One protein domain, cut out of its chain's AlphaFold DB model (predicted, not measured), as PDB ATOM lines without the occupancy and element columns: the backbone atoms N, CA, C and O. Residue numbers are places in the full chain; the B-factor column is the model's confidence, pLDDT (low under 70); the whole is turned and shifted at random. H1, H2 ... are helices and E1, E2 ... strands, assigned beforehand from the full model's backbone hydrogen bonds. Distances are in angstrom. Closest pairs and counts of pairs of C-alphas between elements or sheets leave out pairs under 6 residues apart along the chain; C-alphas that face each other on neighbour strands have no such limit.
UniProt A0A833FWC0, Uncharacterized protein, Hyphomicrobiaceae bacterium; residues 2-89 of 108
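Overview. This is residues 2 to 89 of the 108 residues of an uncharacterized protein of Hyphomicrobiaceae bacterium (UniProt A0A833FWC0). There is little regular structure here: a narrow ribbon of two strands, E1 and E2, has H1 in the loop that joins them at one side, and past the ribbon's opposite side the backbone turns into H2, which folds back, before residues 73 to 89 run out as a tail. The printed part has 88 residues, with E1, H1, E2 and H2 in that order; the strands are antiparallel, the class is mixed, and named elements hold 30 residues. The whole is loose, radius of gyration of the C-alphas 16.2 A, spanning 48 by 27 by 20 A.

Arrangement. Look first at E1, residues 21 to 25, and E2, residues 44 to 48, antiparallel at 147 degrees. C-alphas 22 and 47 face each other at 4.7 A; N 21 and O 48 are within hydrogen-bond range at 2.8 A. Outside them, residues 16 to 17 pair antiparallel with 51 to 52. H2, residues 59 to 72, is apart from E1 and from H1, residues 32 to 37. In H1 every O i to N i+4 pair is within hydrogen-bond range, in H2 9 of 10.

Along the chain. Find C-alpha 21 at (-44.964, -4.780, -42.899), where E1 begins its 13.8 A; E2 covers 12.4 A and H1 7.7 A. H2 runs 20.5 A to C-alpha 72 at (-30.776, -11.925, -29.293).

Size, cuts and confidence. The C-alphas of Gly 38 and Arg 89, the two farthest apart, are 48.8 A apart. The printed part has no cut, its three links are short, and no printed residue is under 70 in pLDDT.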
ATOM      1  N   GLU A   2     -30.609 -22.460 -22.254       77.75
ATOM      2  CA  GLU A   2     -31.248 -23.375 -23.209       77.75
ATOM      3  C   GLU A   2     -32.601 -22.794 -23.653       77.75
ATOM      4  O   GLU A   2     -33.509 -22.610 -22.830       77.75
ATOM      5  N   ALA A   3     -32.700 -22.450 -24.941       84.38
ATOM      6  CA  ALA A   3     -33.908 -21.896 -25.546       84.38
ATOM      7  C   ALA A   3     -35.037 -22.936 -25.564       84.38
ATOM      8  O   ALA A   3     -34.783 -24.130 -25.718       84.38
ATOM      9  N   ASP A   4     -36.284 -22.484 -25.413       94.12
ATOM     10  CA  ASP A   4     -37.443 -23.364 -25.567       94.12
ATOM     11  C   ASP A   4     -37.469 -23.965 -26.989       94.12
ATOM     12  O   ASP A   4     -37.257 -23.232 -27.961       94.12
ATOM     13  N   PRO A   5     -37.710 -25.278 -27.147       94.81
ATOM     14  CA  PRO A   5     -37.720 -25.920 -28.460       94.81
ATOM     15  C   PRO A   5     -38.914 -25.508 -29.339       94.81
ATOM     16  O   PRO A   5     -38.943 -25.846 -30.527       94.81
ATOM     17  N   LEU A   6     -39.906 -24.792 -28.792       94.75
ATOM     18  CA  LEU A   6     -41.160 -24.418 -29.451       94.75
ATOM     19  C   LEU A   6     -41.883 -25.647 -30.012       94.75
ATOM     20  O   LEU A   6     -42.311 -25.698 -31.177       94.75
ATOM     21  N   SER A   7     -41.948 -26.690 -29.186       92.38
ATOM     22  CA  SER A   7     -42.517 -27.975 -29.564       92.38
ATOM     23  C   SER A   7     -44.039 -27.903 -29.657       92.38
ATOM     24  O   SER A   7     -44.728 -27.476 -28.733       92.38
ATOM     25  N   TYR A   8     -44.588 -28.427 -30.749       90.19
ATOM     26  CA  TYR A   8     -46.020 -28.618 -30.922       90.19
ATOM     27  C   TYR A   8     -46.300 -29.976 -31.565       90.19
ATOM     28  O   TYR A   8     -45.940 -30.246 -32.711       90.19
ATOM     29  N   GLY A   9     -46.936 -30.885 -30.823       88.38
ATOM     30  CA  GLY A   9     -47.172 -32.240 -31.323       88.38
ATOM     31  C   GLY A   9     -45.877 -33.043 -31.457       88.38
ATOM     32  O   GLY A   9     -45.372 -33.523 -30.447       88.38
ATOM     33  N   ARG A  10     -45.419 -33.248 -32.697       88.19
ATOM     34  CA  ARG A  10     -44.171 -33.949 -33.067       88.19
ATOM     35  C   ARG A  10     -43.189 -33.030 -33.811       88.19
ATOM     36  O   ARG A  10     -42.273 -33.521 -34.461       88.19
ATOM     37  N   TYR A  11     -43.433 -31.726 -33.775       90.69
ATOM     38  CA  TYR A  11     -42.665 -30.715 -34.492       90.69
ATOM     39  C   TYR A  11     -42.018 -29.769 -33.489       90.69
ATOM     40  O   TYR A  11     -42.583 -29.538 -32.421       90.69
ATOM     41  N   GLU A  12     -40.885 -29.186 -33.856       94.81
ATOM     42  CA  GLU A  12     -40.150 -28.177 -33.084       94.81
ATOM     43  C   GLU A  12     -39.921 -26.942 -33.953       94.81
ATOM     44  O   GLU A  12     -40.089 -27.009 -35.174       94.81
ATOM     45  N   ARG A  13     -39.528 -25.820 -33.334       94.19
ATOM     46  CA  ARG A  13     -39.339 -24.522 -34.008       94.19
ATOM     47  C   ARG A  13     -40.605 -24.030 -34.715       94.19
ATOM     48  O   ARG A  13     -40.530 -23.410 -35.775       94.19
ATOM     49  N   ASN A  14     -41.772 -24.318 -34.140       94.69
ATOM     50  CA  ASN A  14     -43.034 -23.840 -34.689       94.69
ATOM     51  C   ASN A  14     -43.146 -22.332 -34.467       94.69
ATOM     52  O   ASN A  14     -43.083 -21.853 -33.336       94.69
ATOM     53  N   ALA A  15     -43.353 -21.605 -35.555       95.94
ATOM     54  CA  ALA A  15     -43.648 -20.188 -35.538       95.94
ATOM     55  C   ALA A  15     -44.533 -19.848 -36.737       95.94
ATOM     56  O   ALA A  15     -44.411 -20.452 -37.806       95.94
ATOM     57  N   PHE A  16     -45.401 -18.862 -36.566       96.25
ATOM     58  CA  PHE A  16     -46.007 -18.141 -37.672       96.25
ATOM     59  C   PHE A  16     -45.225 -16.848 -37.896       96.25
ATOM     60  O   PHE A  16     -44.873 -16.157 -36.940       96.25
ATOM     61  N   VAL A  17     -44.971 -16.527 -39.162       98.19
ATOM     62  CA  VAL A  17     -44.334 -15.278 -39.575       98.19
ATOM     63  C   VAL A  17     -45.266 -14.600 -40.568       98.19
ATOM     64  O   VAL A  17     -45.642 -15.209 -41.573       98.19
ATOM     65  N   SER A  18     -45.660 -13.360 -40.284       98.44
ATOM     66  CA  SER A  18     -46.484 -12.577 -41.204       98.44
ATOM     67  C   SER A  18     -45.720 -12.204 -42.481       98.44
ATOM     68  O   SER A  18     -44.501 -12.345 -42.583       98.44
ATOM     69  N   ALA A  19     -46.432 -11.633 -43.454       98.38
ATOM     70  CA  ALA A  19     -45.777 -10.854 -44.501       98.38
ATOM     71  C   ALA A  19     -45.033  -9.646 -43.894       98.38
ATOM     72  O   ALA A  19     -45.395  -9.165 -42.816       98.38
ATOM     73  N   VAL A  20     -44.016  -9.147 -44.602       98.31
ATOM     74  CA  VAL A  20     -43.258  -7.961 -44.182       98.31
ATOM     75  C   VAL A  20     -44.161  -6.726 -44.220       98.31
ATOM     76  O   VAL A  20     -44.750  -6.411 -45.255       98.31
ATOM     77  N   GLY A  21     -44.257  -6.041 -43.084       97.44
ATOM     78  CA  GLY A  21     -44.964  -4.780 -42.899       97.44
ATOM     79  C   GLY A  21     -44.011  -3.610 -42.657       97.44
ATOM     80  O   GLY A  21     -42.844  -3.626 -43.052       97.44
ATOM     81  N   THR A  22     -44.518  -2.561 -42.012       97.25
ATOM     82  CA  THR A  22     -43.726  -1.394 -41.608       97.25
ATOM     83  C   THR A  22     -44.027  -1.051 -40.161       97.25
ATOM     84  O   THR A  22     -45.180  -0.802 -39.814       97.25
ATOM     85  N   GLU A  23     -42.987  -0.978 -39.339       94.88
ATOM     86  CA  GLU A  23     -43.063  -0.402 -38.001       94.88
ATOM     87  C   GLU A  23     -42.646   1.069 -38.017       94.88
ATOM     88  O   GLU A  23     -41.897   1.518 -38.893       94.88
ATOM     89  N   THR A  24     -43.134   1.826 -37.035       95.56
ATOM     90  CA  THR A  24     -42.787   3.238 -36.872       95.56
ATOM     91  C   THR A  24     -42.573   3.583 -35.411       95.56
ATOM     92  O   THR A  24     -43.381   3.193 -34.571       95.56
ATOM     93  N   TYR A  25     -41.569   4.403 -35.121       94.38
ATOM     94  CA  TYR A  25     -41.404   5.015 -33.806       94.38
ATOM     95  C   TYR A  25     -40.819   6.423 -33.929       94.38
ATOM     96  O   TYR A  25     -40.175   6.758 -34.922       94.38
ATOM     97  N   ARG A  26     -41.056   7.269 -32.921       96.25
ATOM     98  CA  ARG A  26     -40.438   8.598 -32.810       96.25
ATOM     99  C   ARG A  26     -39.514   8.608 -31.587       96.25
ATOM    100  O   ARG A  26     -40.037   8.592 -30.472       96.25
ATOM    101  N   PRO A  27     -38.183   8.645 -31.764       95.88
ATOM    102  CA  PRO A  27     -37.237   8.674 -30.655       95.88
ATOM    103  C   PRO A  27     -37.411   9.950 -29.828       95.88
ATOM    104  O   PRO A  27     -37.405  11.058 -30.372       95.88
ATOM    105  N   LEU A  28     -37.549   9.798 -28.511       96.00
ATOM    106  CA  LEU A  28     -37.485  10.914 -27.568       96.00
ATOM    107  C   LEU A  28     -36.024  11.235 -27.228       96.00
ATOM    108  O   LEU A  28     -35.118  10.448 -27.520       96.00
ATOM    109  N   ALA A  29     -35.801  12.383 -26.584       96.25
ATOM    110  CA  ALA A  29     -34.495  12.733 -26.038       96.25
ATOM    111  C   ALA A  29     -33.942  11.596 -25.156       96.25
ATOM    112  O   ALA A  29     -34.689  10.972 -24.402       96.25
ATOM    113  N   ASN A  30     -32.635  11.345 -25.258       94.19
ATOM    114  CA  ASN A  30     -31.892  10.295 -24.544       94.19
ATOM    115  C   ASN A  30     -32.233   8.833 -24.898       94.19
ATOM    116  O   ASN A  30     -31.700   7.933 -24.260       94.19
ATOM    117  N   SER A  31     -33.066   8.571 -25.908       94.06
ATOM    118  CA  SER A  31     -33.209   7.213 -26.461       94.06
ATOM    119  C   SER A  31     -31.952   6.774 -27.226       94.06
ATOM    120  O   SER A  31     -31.214   7.621 -27.740       94.06
ATOM    121  N   THR A  32     -31.736   5.462 -27.385       92.19
ATOM    122  CA  THR A  32     -30.616   4.898 -28.168       92.19
ATOM    123  C   THR A  32     -30.537   5.521 -29.560       92.19
ATOM    124  O   THR A  32     -29.487   6.012 -29.969       92.19
ATOM    125  N   SER A  33     -31.663   5.572 -30.280       92.00
ATOM    126  CA  SER A  33     -31.714   6.135 -31.633       92.00
ATOM    127  C   SER A  33     -31.485   7.651 -31.644       92.00
ATOM    128  O   SER A  33     -30.903   8.170 -32.594       92.00
ATOM    129  N   ALA A  34     -31.876   8.385 -30.597       94.12
ATOM    130  CA  ALA A  34     -31.532   9.803 -30.487       94.12
ATOM    131  C   ALA A  34     -30.020  10.006 -30.273       94.12
ATOM    132  O   ALA A  34     -29.421  10.831 -30.957       94.12
ATOM    133  N   ILE A  35     -29.401   9.231 -29.378       94.62
ATOM    134  CA  ILE A  35     -27.979   9.356 -29.016       94.62
ATOM    135  C   ILE A  35     -27.061   8.879 -30.148       94.62
ATOM    136  O   ILE A  35     -26.095   9.556 -30.488       94.62
ATOM    137  N   HIS A  36     -27.353   7.719 -30.737       91.19
ATOM    138  CA  HIS A  36     -26.454   7.063 -31.688       91.19
ATOM    139  C   HIS A  36     -26.742   7.408 -33.151       91.19
ATOM    140  O   HIS A  36     -25.832   7.327 -33.973       91.19
ATOM    141  N   LEU A  37     -27.979   7.790 -33.488       91.50
ATOM    142  CA  LEU A  37     -28.387   8.078 -34.869       91.50
ATOM    143  C   LEU A  37     -28.811   9.537 -35.085       91.50
ATOM    144  O   LEU A  37     -29.121   9.912 -36.213       91.50
ATOM    145  N   GLY A  38     -28.862  10.365 -34.033       94.75
ATOM    146  CA  GLY A  38     -29.353  11.744 -34.133       94.75
ATOM    147  C   GLY A  38     -30.826  11.832 -34.543       94.75
ATOM    148  O   GLY A  38     -31.271  12.858 -35.048       94.75
ATOM    149  N   ALA A  39     -31.592  10.757 -34.347       94.44
ATOM    150  CA  ALA A  39     -32.944  10.601 -34.880       94.44
ATOM    151  C   ALA A  39     -34.041  11.243 -34.006       94.44
ATOM    152  O   ALA A  39     -35.227  10.953 -34.189       94.44
ATOM    153  N   GLN A  40     -33.662  12.078 -33.031       97.06
ATOM    154  CA  GLN A  40     -34.601  12.678 -32.084       97.06
ATOM    155  C   GLN A  40     -35.732  13.404 -32.820       97.06
ATOM    156  O   GLN A  40     -35.505  14.105 -33.805       97.06
ATOM    157  N   ASP A  41     -36.962  13.204 -32.345       96.62
ATOM    158  CA  ASP A  41     -38.179  13.839 -32.858       96.62
ATOM    159  C   ASP A  41     -38.498  13.574 -34.341       96.62
ATOM    160  O   ASP A  41     -39.481  14.094 -34.867       96.62
ATOM    161  N   THR A  42     -37.749  12.683 -34.992       97.12
ATOM    162  CA  THR A  42     -37.969  12.281 -36.381       97.12
ATOM    163  C   THR A  42     -38.632  10.911 -36.416       97.12
ATOM    164  O   THR A  42     -38.126   9.956 -35.826       97.12
ATOM    165  N   ILE A  43     -39.762  10.783 -37.118       97.38
ATOM    166  CA  ILE A  43     -40.439   9.488 -37.280       97.38
ATOM    167  C   ILE A  43     -39.537   8.551 -38.082       97.38
ATOM    168  O   ILE A  43     -39.228   8.814 -39.243       97.38
ATOM    169  N   GLN A  44     -39.162   7.442 -37.459       95.38
ATOM    170  CA  GLN A  44     -38.425   6.361 -38.087       95.38
ATOM    171  C   GLN A  44     -39.392   5.336 -38.681       95.38
ATOM    172  O   GLN A  44     -40.519   5.184 -38.196       95.38
ATOM    173  N   LYS A  45     -38.953   4.638 -39.731       96.25
ATOM    174  CA  LYS A  45     -39.708   3.562 -40.382       96.25
ATOM    175  C   LYS A  45     -38.777   2.411 -40.730       96.25
ATOM    176  O   LYS A  45     -37.761   2.646 -41.381       96.25
ATOM    177  N   PHE A  46     -39.156   1.190 -40.366       94.12
ATOM    178  CA  PHE A  46     -38.375  -0.014 -40.660       94.12
ATOM    179  C   PHE A  46     -39.276  -1.147 -41.161       94.12
ATOM    180  O   PHE A  46     -40.451  -1.205 -40.786       94.12
ATOM    181  N   PRO A  47     -38.764  -2.042 -42.022       96.50
ATOM    182  CA  PRO A  47     -39.463  -3.280 -42.332       96.50
ATOM    183  C   PRO A  47     -39.512  -4.169 -41.084       96.50
ATOM    184  O   PRO A  47     -38.490  -4.380 -40.435       96.50
ATOM    185  N   CYS A  48     -40.682  -4.723 -40.777       96.50
ATOM    186  CA  CYS A  48     -40.865  -5.659 -39.666       96.50
ATOM    187  C   CYS A  48     -41.769  -6.828 -40.068       96.50
ATOM    188  O   CYS A  48     -42.425  -6.798 -41.111       96.50
ATOM    189  N   VAL A  49     -41.809  -7.860 -39.230       97.44
ATOM    190  CA  VAL A  49     -42.783  -8.954 -39.304       97.44
ATOM    191  C   VAL A  49     -43.430  -9.127 -37.938       97.44
ATOM    192  O   VAL A  49     -42.805  -8.856 -36.914       97.44
ATOM    193  N   GLU A  50     -44.657  -9.626 -37.918       97.38
ATOM    194  CA  GLU A  50     -45.222 -10.239 -36.728       97.38
ATOM    195  C   GLU A  50     -44.711 -11.683 -36.645       97.38
ATOM    196  O   GLU A  50     -44.897 -12.481 -37.571       97.38
ATOM    197  N   LEU A  51     -44.044 -12.002 -35.537       97.12
ATOM    198  CA  LEU A  51     -43.602 -13.349 -35.203       97.12
ATOM    199  C   LEU A  51     -44.479 -13.875 -34.068       97.12
ATOM    200  O   LEU A  51     -44.451 -13.338 -32.964       97.12
ATOM    201  N   VAL A  52     -45.220 -14.947 -34.332       96.81
ATOM    202  CA  VAL A  52     -46.077 -15.590 -33.333       96.81
ATOM    203  C   VAL A  52     -45.532 -16.972 -33.022       96.81
ATOM    204  O   VAL A  52     -45.412 -17.830 -33.898       96.81
ATOM    205  N   ILE A  53     -45.233 -17.194 -31.747       95.81
ATOM    206  CA  ILE A  53     -44.894 -18.500 -31.186       95.81
ATOM    207  C   ILE A  53     -45.932 -18.864 -30.128       95.81
ATOM    208  O   ILE A  53     -46.572 -17.998 -29.536       95.81
ATOM    209  N   SER A  54     -46.106 -20.156 -29.882       94.38
ATOM    210  CA  SER A  54     -46.949 -20.649 -28.794       94.38
ATOM    211  C   SER A  54     -46.104 -21.494 -27.864       94.38
ATOM    212  O   SER A  54     -45.321 -22.327 -28.313       94.38
ATOM    213  N   ILE A  55     -46.282 -21.275 -26.569       94.69
ATOM    214  CA  ILE A  55     -45.571 -21.977 -25.506       94.69
ATOM    215  C   ILE A  55     -46.590 -22.561 -24.536       94.69
ATOM    216  O   ILE A  55     -47.766 -22.187 -24.551       94.69
ATOM    217  N   GLN A  56     -46.153 -23.485 -23.687       92.19
ATOM    218  CA  GLN A  56     -46.995 -23.919 -22.578       92.19
ATOM    219  C   GLN A  56     -47.258 -22.740 -21.636       92.19
ATOM    220  O   GLN A  56     -46.377 -21.911 -21.411       92.19
ATOM    221  N   GLN A  57     -48.477 -22.669 -21.094       93.56
ATOM    222  CA  GLN A  57     -48.924 -21.584 -20.217       93.56
ATOM    223  C   GLN A  57     -48.345 -21.748 -18.798       93.56
ATOM    224  O   GLN A  57     -49.062 -21.871 -17.807       93.56
ATOM    225  N   GLU A  58     -47.019 -21.779 -18.713       94.62
ATOM    226  CA  GLU A  58     -46.240 -21.937 -17.493       94.62
ATOM    227  C   GLU A  58     -45.336 -20.721 -17.308       94.62
ATOM    228  O   GLU A  58     -44.613 -20.307 -18.218       94.62
ATOM    229  N   ARG A  59     -45.358 -20.137 -16.107       94.94
ATOM    230  CA  ARG A  59     -44.642 -18.887 -15.819       94.94
ATOM    231  C   ARG A  59     -43.131 -19.008 -16.032       94.94
ATOM    232  O   ARG A  59     -42.515 -18.072 -16.534       94.94
ATOM    233  N   GLU A  60     -42.544 -20.139 -15.653       94.56
ATOM    234  CA  GLU A  60     -41.107 -20.390 -15.810       94.56
ATOM    235  C   GLU A  60     -40.712 -20.481 -17.289       94.56
ATOM    236  O   GLU A  60     -39.724 -19.877 -17.707       94.56
ATOM    237  N   THR A  61     -41.530 -21.161 -18.095       94.94
ATOM    238  CA  THR A  61     -41.365 -21.254 -19.551       94.94
ATOM    239  C   THR A  61     -41.472 -19.878 -20.204       94.94
ATOM    240  O   THR A  61     -40.576 -19.496 -20.956       94.94
ATOM    241  N   LEU A  62     -42.491 -19.084 -19.853       95.88
ATOM    242  CA  LEU A  62     -42.625 -17.708 -20.342       95.88
ATOM    243  C   LEU A  62     -41.396 -16.855 -19.991       95.88
ATOM    244  O   LEU A  62     -40.864 -16.178 -20.865       95.88
ATOM    245  N   SER A  63     -40.917 -16.912 -18.743       95.44
ATOM    246  CA  SER A  63     -39.737 -16.148 -18.314       95.44
ATOM    247  C   SER A  63     -38.504 -16.495 -19.147       95.44
ATOM    248  O   SER A  63     -37.855 -15.599 -19.683       95.44
ATOM    249  N   ARG A  64     -38.213 -17.791 -19.314       95.44
ATOM    250  CA  ARG A  64     -37.068 -18.263 -20.108       95.44
ATOM    251  C   ARG A  64     -37.152 -17.823 -21.566       95.44
ATOM    252  O   ARG A  64     -36.140 -17.460 -22.156       95.44
ATOM    253  N   VAL A  65     -38.346 -17.864 -22.150       95.75
ATOM    254  CA  VAL A  65     -38.568 -17.462 -23.544       95.75
ATOM    255  C   VAL A  65     -38.372 -15.959 -23.719       95.75
ATOM    256  O   VAL A  65     -37.689 -15.551 -24.654       95.75
ATOM    257  N   LEU A  66     -38.899 -15.135 -22.809       95.50
ATOM    258  CA  LEU A  66     -38.691 -13.683 -22.845       95.50
ATOM    259  C   LEU A  66     -37.212 -13.314 -22.683       95.50
ATOM    260  O   LEU A  66     -36.716 -12.460 -23.418       95.50
ATOM    261  N   ASP A  67     -36.495 -13.983 -21.777       95.00
ATOM    262  CA  ASP A  67     -35.056 -13.773 -21.609       95.00
ATOM    263  C   ASP A  67     -34.276 -14.180 -22.868       95.00
ATOM    264  O   ASP A  67     -33.406 -13.434 -23.312       95.00
ATOM    265  N   ALA A  68     -34.620 -15.317 -23.481       95.56
ATOM    266  CA  ALA A  68     -33.997 -15.772 -24.722       95.56
ATOM    267  C   ALA A  68     -34.261 -14.819 -25.899       95.56
ATOM    268  O   ALA A  68     -33.358 -14.592 -26.700       95.56
ATOM    269  N   ILE A  69     -35.464 -14.238 -26.004       95.25
ATOM    270  CA  ILE A  69     -35.763 -13.217 -27.018       95.25
ATOM    271  C   ILE A  69     -34.903 -11.978 -26.768       95.25
ATOM    272  O   ILE A  69     -34.236 -11.516 -27.688       95.25
ATOM    273  N   ARG A  70     -34.871 -11.458 -25.535       93.19
ATOM    274  CA  ARG A  70     -34.113 -10.242 -25.199       93.19
ATOM    275  C   ARG A  70     -32.604 -10.395 -25.414       93.19
ATOM    276  O   ARG A  70     -31.960  -9.423 -25.777       93.19
ATOM    277  N   ASP A  71     -32.053 -11.593 -25.222       93.75
ATOM    278  CA  ASP A  71     -30.624 -11.878 -25.431       93.75
ATOM    279  C   ASP A  71     -30.185 -11.711 -26.897       93.75
ATOM    280  O   ASP A  71     -29.047 -11.334 -27.171       93.75
ATOM    281  N   VAL A  72     -31.088 -11.963 -27.851       94.19
ATOM    282  CA  VAL A  72     -30.776 -11.925 -29.293       94.19
ATOM    283  C   VAL A  72     -31.460 -10.782 -30.044       94.19
ATOM    284  O   VAL A  72     -31.116 -10.508 -31.197       94.19
ATOM    285  N   HIS A  73     -32.448 -10.124 -29.435       94.06
ATOM    286  CA  HIS A  73     -33.176  -9.030 -30.060       94.06
ATOM    287  C   HIS A  73     -32.346  -7.741 -30.036       94.06
ATOM    288  O   HIS A  73     -31.799  -7.345 -29.015       94.06
ATOM    289  N   HIS A  74     -32.266  -7.061 -31.178       88.75
ATOM    290  CA  HIS A  74     -31.383  -5.907 -31.371       88.75
ATOM    291  C   HIS A  74     -31.956  -4.578 -30.857       88.75
ATOM    292  O   HIS A  74     -31.209  -3.620 -30.676       88.75
ATOM    293  N   TYR A  75     -33.273  -4.486 -30.654       89.19
ATOM    294  CA  TYR A  75     -33.893  -3.315 -30.021       89.19
ATOM    295  C   TYR A  75     -33.671  -3.303 -28.514       89.19
ATOM    296  O   TYR A  75     -33.781  -4.340 -27.868       89.19
ATOM    297  N   GLU A  76     -33.443  -2.103 -27.978       85.94
ATOM    298  CA  GLU A  76     -33.382  -1.838 -26.535       85.94
ATOM    299  C   GLU A  76     -34.685  -2.254 -25.836       85.94
ATOM    300  O   GLU A  76     -34.650  -2.904 -24.798       85.94
ATOM    301  N   GLU A  77     -35.828  -1.951 -26.458       89.44
ATOM    302  CA  GLU A  77     -37.168  -2.255 -25.949       89.44
ATOM    303  C   GLU A  77     -37.977  -2.999 -27.030       89.44
ATOM    304  O   GLU A  77     -38.674  -2.367 -27.833       89.44
ATOM    305  N   PRO A  78     -37.863  -4.337 -27.133       92.44
ATOM    306  CA  PRO A  78     -38.654  -5.110 -28.085       92.44
ATOM    307  C   PRO A  78     -40.142  -5.091 -27.716       92.44
ATOM    308  O   PRO A  78     -40.521  -5.352 -26.573       92.44
ATOM    309  N   LEU A  79     -41.010  -4.853 -28.702       93.56
ATOM    310  CA  LEU A  79     -42.458  -4.962 -28.519       93.56
ATOM    311  C   LEU A  79     -42.870  -6.436 -28.501       93.56
ATOM    312  O   LEU A  79     -42.908  -7.094 -29.538       93.56
ATOM    313  N   ILE A  80     -43.188  -6.947 -27.312       96.19
ATOM    314  CA  ILE A  80     -43.617  -8.333 -27.107       96.19
ATOM    315  C   ILE A  80     -44.981  -8.329 -26.421       96.19
ATOM    316  O   ILE A  80     -45.137  -7.798 -25.321       96.19
ATOM    317  N   PHE A  81     -45.964  -8.959 -27.060       96.12
ATOM    318  CA  PHE A  81     -47.306  -9.135 -26.514       96.12
ATOM    319  C   PHE A  81     -47.500 -10.581 -26.063       96.12
ATOM    320  O   PHE A  81     -47.127 -11.518 -26.767       96.12
ATOM    321  N   VAL A  82     -48.095 -10.762 -24.884       96.31
ATOM    322  CA  VAL A  82     -48.411 -12.081 -24.325       96.31
ATOM    323  C   VAL A  82     -49.924 -12.221 -24.257       96.31
ATOM    324  O   VAL A  82     -50.602 -11.388 -23.657       96.31
ATOM    325  N   HIS A  83     -50.444 -13.282 -24.869       95.19
ATOM    326  CA  HIS A  83     -51.869 -13.585 -24.907       95.19
ATOM    327  C   HIS A  83     -52.122 -15.008 -24.422       95.19
ATOM    328  O   HIS A  83     -51.432 -15.941 -24.836       95.19
ATOM    329  N   ASP A  84     -53.158 -15.177 -23.603       94.31
ATOM    330  CA  ASP A  84     -53.705 -16.497 -23.316       94.31
ATOM    331  C   ASP A  84     -54.497 -16.984 -24.532       94.31
ATOM    332  O   ASP A  84     -55.360 -16.276 -25.059       94.31
ATOM    333  N   ALA A  85     -54.209 -18.202 -24.985       90.31
ATOM    334  CA  ALA A  85     -54.840 -18.781 -26.159       90.31
ATOM    335  C   ALA A  85     -55.080 -20.282 -25.991       90.31
ATOM    336  O   ALA A  85     -54.355 -20.984 -25.288       90.31
ATOM    337  N   TRP A  86     -56.091 -20.780 -26.701       90.19
ATOM    338  CA  TRP A  86     -56.350 -22.208 -26.845       90.19
ATOM    339  C   TRP A  86     -55.814 -22.685 -28.189       90.19
ATOM    340  O   TRP A  86     -56.041 -22.045 -29.214       90.19
ATOM    341  N   ALA A  87     -55.143 -23.836 -28.198       86.06
ATOM    342  CA  ALA A  87     -54.576 -24.413 -29.408       86.06
ATOM    343  C   ALA A  87     -55.058 -25.857 -29.603       86.06
ATOM    344  O   ALA A  87     -55.110 -26.656 -28.666       86.06
ATOM    345  N   SER A  88     -55.427 -26.212 -30.837       85.75
ATOM    346  CA  SER A  88     -55.850 -27.573 -31.177       85.75
ATOM    347  C   SER A  88     -54.640 -28.464 -31.440       85.75
ATOM    348  O   SER A  88     -53.863 -28.191 -32.360       85.75
ATOM    349  N   ARG A  89     -54.472 -29.558 -30.694       82.44
ATOM    350  CA  ARG A  89     -53.409 -30.541 -30.951       82.44
ATOM    351  C   ARG A  89     -53.990 -31.772 -31.638       82.44
ATOM    352  O   ARG A  89     -54.926 -32.388 -31.140       82.44
TER     353      ARG A  89